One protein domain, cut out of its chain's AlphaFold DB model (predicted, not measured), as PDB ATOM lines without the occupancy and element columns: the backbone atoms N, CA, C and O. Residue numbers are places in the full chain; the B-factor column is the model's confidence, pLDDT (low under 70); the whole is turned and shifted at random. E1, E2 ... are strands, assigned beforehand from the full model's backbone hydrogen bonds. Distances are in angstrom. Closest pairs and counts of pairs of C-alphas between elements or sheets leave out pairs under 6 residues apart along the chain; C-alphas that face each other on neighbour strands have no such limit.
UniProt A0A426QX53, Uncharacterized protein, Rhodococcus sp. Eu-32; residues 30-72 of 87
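What this domain is: This is residues 30 to 72 of the 87 residues of an uncharacterized protein of Rhodococcus sp. Eu-32 (UniProt A0A426QX53). A narrow, elongated sheet of three antiparallel strands, in which the long hairpin of E1 and E2 has the shorter E3 beside E2; after E3, a tail of residues 62 to 72 without a named element runs to the end of the sheet where E1 turns into E2 and bends across that end. The printed part has 43 residues with three named strands, E1, E2 and E3 along the chain and in the same order across the sheet, and no named helix. The class is all strand, though under half of the residues, 18 of 43, are in named elements. The whole is only just compact, close to loose, with a radius of gyration of the C-alphas of 11.0 A and spans of 31 by 18 by 15 A.

How they stand to each other: E1, residues 33 to 39, and E2, residues 46 to 52, form a hairpin, antiparallel at 154 degrees between their directions. The C-alphas of Val 39 and His 46 face each other at 4.4 A, and N 34 and O 51 are within hydrogen-bond range at 2.9 A, as are N 38 and O 47 at 2.8 A. E2 and E3, residues 58 to 61, form a second hairpin, antiparallel at 145 degrees. Here the C-alphas of Arg 51 and Val 58 face each other at 4.4 A, and N 50 and O 59 are within hydrogen-bond range at 2.8 A. The three strands form a meander, each the antiparallel neighbour of the one before; E1 and E3 are edge strands.

Where its parts are: E1 begins at C-alpha 33, (2.217, 49.629, -41.296), and measures 18.8 A. E2 measures 19.2 A. E3, 10.0 A long, ends at C-alpha 61, (12.436, 41.744, -37.224).

The domain as a whole: The C-alphas farthest apart, of Pro 30 and Gly 67, are 31.8 A apart. The printed part has no cut. The link from E1 to E2 is short and that from E2 to E3 tight. The mean pLDDT of the printed part is 88.9; residues 70 to 72 are under 70.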
ATOM      1  N   PRO A  30      -3.842  46.938 -40.423       95.31
ATOM      2  CA  PRO A  30      -4.199  47.197 -41.811       95.31
ATOM      3  C   PRO A  30      -4.024  48.673 -42.168       95.31
ATOM      4  O   PRO A  30      -4.554  49.557 -41.497       95.31
ATOM      5  N   ARG A  31      -3.258  48.941 -43.233       96.06
ATOM      6  CA  ARG A  31      -2.951  50.292 -43.744       96.06
ATOM      7  C   ARG A  31      -2.177  51.210 -42.783       96.06
ATOM      8  O   ARG A  31      -1.895  52.334 -43.187       96.06
ATOM      9  N   ARG A  32      -1.808  50.759 -41.577       97.62
ATOM     10  CA  ARG A  32      -1.041  51.527 -40.572       97.62
ATOM     11  C   ARG A  32       0.455  51.220 -40.594       97.62
ATOM     12  O   ARG A  32       1.256  52.042 -40.157       97.62
ATOM     13  N   VAL A  33       0.829  50.067 -41.143       98.00
ATOM     14  CA  VAL A  33       2.217  49.629 -41.296       98.00
ATOM     15  C   VAL A  33       2.521  49.327 -42.762       98.00
ATOM     16  O   VAL A  33       1.685  48.765 -43.473       98.00
ATOM     17  N   LEU A  34       3.706  49.721 -43.219       97.88
ATOM     18  CA  LEU A  34       4.291  49.249 -44.471       97.88
ATOM     19  C   LEU A  34       5.329  48.175 -44.136       97.88
ATOM     20  O   LEU A  34       6.314  48.463 -43.455       97.88
ATOM     21  N   VAL A  35       5.087  46.952 -44.607       95.75
ATOM     22  CA  VAL A  35       5.997  45.819 -44.419       95.75
ATOM     23  C   VAL A  35       6.928  45.716 -45.620       95.75
ATOM     24  O   VAL A  35       6.463  45.720 -46.759       95.75
ATOM     25  N   GLY A  36       8.230  45.611 -45.371       93.19
ATOM     26  CA  GLY A  36       9.243  45.447 -46.415       93.19
ATOM     27  C   GLY A  36      10.379  44.525 -45.990       93.19
ATOM     28  O   GLY A  36      10.406  44.039 -44.861       93.19
ATOM     29  N   SER A  37      11.350  44.338 -46.879       89.75
ATOM     30  CA  SER A  37      12.562  43.555 -46.615       89.75
ATOM     31  C   SER A  37      13.789  44.457 -46.652       89.75
ATOM     32  O   SER A  37      13.963  45.248 -47.575       89.75
ATOM     33  N   TYR A  38      14.645  44.320 -45.647       88.06
ATOM     34  CA  TYR A  38      15.943  44.967 -45.550       88.06
ATOM     35  C   TYR A  38      17.024  43.903 -45.688       88.06
ATOM     36  O   TYR A  38      17.175  43.045 -44.820       88.06
ATOM     37  N   VAL A  39      17.748  43.932 -46.802       87.25
ATOM     38  CA  VAL A  39      18.821  42.971 -47.053       87.25
ATOM     39  C   VAL A  39      20.037  43.336 -46.206       87.25
ATOM     40  O   VAL A  39      20.429  44.503 -46.129       87.25
ATOM     41  N   CYS A  40      20.619  42.335 -45.555       85.94
ATOM     42  CA  CYS A  40      21.679  42.511 -44.572       85.94
ATOM     43  C   CYS A  40      22.791  41.489 -44.806       85.94
ATOM     44  O   CYS A  40      22.539  40.399 -45.304       85.94
ATOM     45  N   SER A  41      24.026  41.825 -44.454       85.06
ATOM     46  CA  SER A  41      25.164  40.902 -44.565       85.06
ATOM     47  C   SER A  41      25.334  39.964 -43.364       85.06
ATOM     48  O   SER A  41      26.245  39.142 -43.376       85.06
ATOM     49  N   CYS A  42      24.489  40.069 -42.332       84.00
ATOM     50  CA  CYS A  42      24.535  39.176 -41.173       84.00
ATOM     51  C   CYS A  42      24.117  37.740 -41.538       84.00
ATOM     52  O   CYS A  42      23.585  37.502 -42.621       84.00
ATOM     53  N   ASP A  43      24.265  36.804 -40.600       83.06
ATOM     54  CA  ASP A  43      23.930  35.380 -40.794       83.06
ATOM     55  C   ASP A  43      22.452  35.119 -41.157       83.06
ATOM     56  O   ASP A  43      22.104  34.054 -41.658       83.06
ATOM     57  N   ILE A  44      21.561  36.084 -40.905       81.88
ATOM     58  CA  ILE A  44      20.131  36.012 -41.259       81.88
ATOM     59  C   ILE A  44      19.901  36.447 -42.716       81.88
ATOM     60  O   ILE A  44      18.860  36.165 -43.309       81.88
ATOM     61  N   HIS A  45      20.858  37.174 -43.295       84.94
ATOM     62  CA  HIS A  45      20.857  37.775 -44.633       84.94
ATOM     63  C   HIS A  45      19.732  38.780 -44.938       84.94
ATOM     64  O   HIS A  45      19.770  39.500 -45.941       84.94
ATOM     65  N   HIS A  46      18.726  38.881 -44.076       87.25
ATOM     66  CA  HIS A  46      17.620  39.809 -44.221       87.25
ATOM     67  C   HIS A  46      16.963  40.109 -42.874       87.25
ATOM     68  O   HIS A  46      16.989  39.306 -41.946       87.25
ATOM     69  N   HIS A  47      16.341  41.280 -42.796       88.62
ATOM     70  CA  HIS A  47      15.444  41.673 -41.719       88.62
ATOM     71  C   HIS A  47      14.146  42.168 -42.337       88.62
ATOM     72  O   HIS A  47      14.154  42.943 -43.299       88.62
ATOM     73  N   ARG A  48      13.012  41.775 -41.772       91.56
ATOM     74  CA  ARG A  48      11.736  42.390 -42.121       91.56
ATOM     75  C   ARG A  48      11.669  43.782 -41.508       91.56
ATOM     76  O   ARG A  48      12.090  43.987 -40.374       91.56
ATOM     77  N   THR A  49      11.138  44.737 -42.254       94.44
ATOM     78  CA  THR A  49      10.907  46.107 -41.785       94.44
ATOM     79  C   THR A  49       9.423  46.348 -41.601       94.44
ATOM     80  O   THR A  49       8.611  45.907 -42.414       94.44
ATOM     81  N   HIS A  50       9.088  47.078 -40.545       96.69
ATOM     82  CA  HIS A  50       7.736  47.499 -40.211       96.69
ATOM     83  C   HIS A  50       7.758  49.015 -40.038       96.69
ATOM     84  O   HIS A  50       8.070  49.525 -38.960       96.69
ATOM     85  N   ARG A  51       7.495  49.745 -41.128       98.06
ATOM     86  CA  ARG A  51       7.462  51.212 -41.118       98.06
ATOM     87  C   ARG A  51       6.089  51.695 -40.669       98.06
ATOM     88  O   ARG A  51       5.083  51.410 -41.324       98.06
ATOM     89  N   CYS A  52       6.056  52.467 -39.591       98.31
ATOM     90  CA  CYS A  52       4.861  53.157 -39.131       98.31
ATOM     91  C   CYS A  52       4.437  54.215 -40.151       98.31
ATOM     92  O   CYS A  52       5.213  55.111 -40.468       98.31
ATOM     93  N   ARG A  53       3.191  54.177 -40.628       97.94
ATOM     94  CA  ARG A  53       2.692  55.212 -41.553       97.94
ATOM     95  C   ARG A  53       2.296  56.519 -40.862       97.94
ATOM     96  O   ARG A  53       1.999  57.480 -41.557       97.94
ATOM     97  N   ALA A  54       2.261  56.546 -39.529       98.12
ATOM     98  CA  ALA A  54       1.935  57.746 -38.758       98.12
ATOM     99  C   ALA A  54       3.172  58.590 -38.412       98.12
ATOM    100  O   ALA A  54       3.082  59.811 -38.399       98.12
ATOM    101  N   CYS A  55       4.313  57.953 -38.122       97.81
ATOM    102  CA  CYS A  55       5.520  58.645 -37.643       97.81
ATOM    103  C   CYS A  55       6.821  58.227 -38.345       97.81
ATOM    104  O   CYS A  55       7.892  58.630 -37.908       97.81
ATOM    105  N   ASP A  56       6.742  57.390 -39.383       97.62
ATOM    106  CA  ASP A  56       7.880  56.886 -40.169       97.62
ATOM    107  C   ASP A  56       8.951  56.079 -39.419       97.62
ATOM    108  O   ASP A  56       9.905  55.613 -40.045       97.62
ATOM    109  N   ASP A  57       8.768  55.829 -38.120       97.81
ATOM    110  CA  ASP A  57       9.604  54.911 -37.344       97.81
ATOM    111  C   ASP A  57       9.613  53.504 -37.967       97.81
ATOM    112  O   ASP A  57       8.587  53.019 -38.460       97.81
ATOM    113  N   VAL A  58      10.776  52.849 -37.946       96.56
ATOM    114  CA  VAL A  58      10.995  51.537 -38.568       96.56
ATOM    115  C   VAL A  58      11.441  50.533 -37.514       96.56
ATOM    116  O   VAL A  58      12.512  50.668 -36.924       96.56
ATOM    117  N   VAL A  59      10.649  49.475 -37.338       95.62
ATOM    118  CA  VAL A  59      11.008  48.322 -36.502       95.62
ATOM    119  C   VAL A  59      11.546  47.195 -37.382       95.62
ATOM    120  O   VAL A  59      10.952  46.868 -38.413       95.62
ATOM    121  N   TYR A  60      12.651  46.583 -36.960       92.31
ATOM    122  CA  TYR A  60      13.289  45.461 -37.648       92.31
ATOM    123  C   TYR A  60      12.971  44.138 -36.950       92.31
ATOM    124  O   TYR A  60      12.994  44.057 -35.721       92.31
ATOM    125  N   THR A  61      12.698  43.096 -37.732       89.31
ATOM    126  CA  THR A  61      12.436  41.744 -37.224       89.31
ATOM    127  C   THR A  61      13.276  40.720 -37.994       89.31
ATOM    128  O   THR A  61      13.071  40.573 -39.199       89.31
ATOM    129  N   PRO A  62      14.225  40.025 -37.336       87.00
ATOM    130  CA  PRO A  62      14.716  40.279 -35.974       87.00
ATOM    131  C   PRO A  62      15.332  41.686 -35.810       87.00
ATOM    132  O   PRO A  62      15.676  42.309 -36.819       87.00
ATOM    133  N   PRO A  63      15.487  42.207 -34.576       88.62
ATOM    134  CA  PRO A  63      16.142  43.495 -34.345       88.62
ATOM    135  C   PRO A  63      17.569  43.526 -34.904       88.62
ATOM    136  O   PRO A  63      18.265  42.510 -34.906       88.62
ATOM    137  N   LEU A  64      18.015  44.700 -35.357       87.56
ATOM    138  CA  LEU A  64      19.399  44.883 -35.796       87.56
ATOM    139  C   LEU A  64      20.356  44.763 -34.601       87.56
ATOM    140  O   LEU A  64      20.071  45.262 -33.512       87.56
ATOM    141  N   GLY A  65      21.502  44.121 -34.817       85.44
ATOM    142  CA  GLY A  65      22.556  43.943 -33.821       85.44
ATOM    143  C   GLY A  65      23.942  44.359 -34.333       85.44
ATOM    144  O   GLY A  65      24.061  44.835 -35.462       85.44
ATOM    145  N   PRO A  66      25.009  44.147 -33.536       80.62
ATOM    146  CA  PRO A  66      26.369  44.635 -33.819       80.62
ATOM    147  C   PRO A  66      27.050  44.138 -35.113       80.62
ATOM    148  O   PRO A  66      28.132  44.610 -35.435       80.62
ATOM    149  N   GLY A  67      26.444  43.208 -35.858       79.50
ATOM    150  CA  GLY A  67      26.935  42.719 -37.157       79.50
ATOM    151  C   GLY A  67      26.028  43.063 -38.341       79.50
ATOM    152  O   GLY A  67      26.266  42.602 -39.453       79.50
ATOM    153  N   CYS A  68      24.961  43.832 -38.119       86.50
ATOM    154  CA  CYS A  68      24.028  44.189 -39.177       86.50
ATOM    155  C   CYS A  68      24.565  45.365 -39.994       86.50
ATOM    156  O   CYS A  68      24.847  46.431 -39.449       86.50
ATOM    157  N   GLN A  69      24.663  45.193 -41.311       79.94
ATOM    158  CA  GLN A  69      25.078  46.246 -42.235       79.94
ATOM    159  C   GLN A  69      24.155  46.275 -43.450       79.94
ATOM    160  O   GLN A  69      23.716  45.228 -43.934       79.94
ATOM    161  N   SER A  70      23.887  47.479 -43.963       67.75
ATOM    162  CA  SER A  70      23.182  47.652 -45.230       67.75
ATOM    163  C   SER A  70      24.064  47.135 -46.356       67.75
ATOM    164  O   SER A  70      25.027  47.797 -46.751       67.75
ATOM    165  N   GLY A  71      23.725  45.972 -46.896       59.97
ATOM    166  CA  GLY A  71      24.298  45.521 -48.150       59.97
ATOM    167  C   GLY A  71      23.664  46.300 -49.295       59.97
ATOM    168  O   GLY A  71      22.629  45.899 -49.816       59.97
ATOM    169  N   SER A  72      24.264  47.411 -49.725       56.34
ATOM    170  CA  SER A  72      24.114  47.787 -51.133       56.34
ATOM    171  C   SER A  72      25.053  46.869 -51.899       56.34
ATOM    172  O   SER A  72      26.238  47.163 -52.024       56.34
TER     173      SER A  72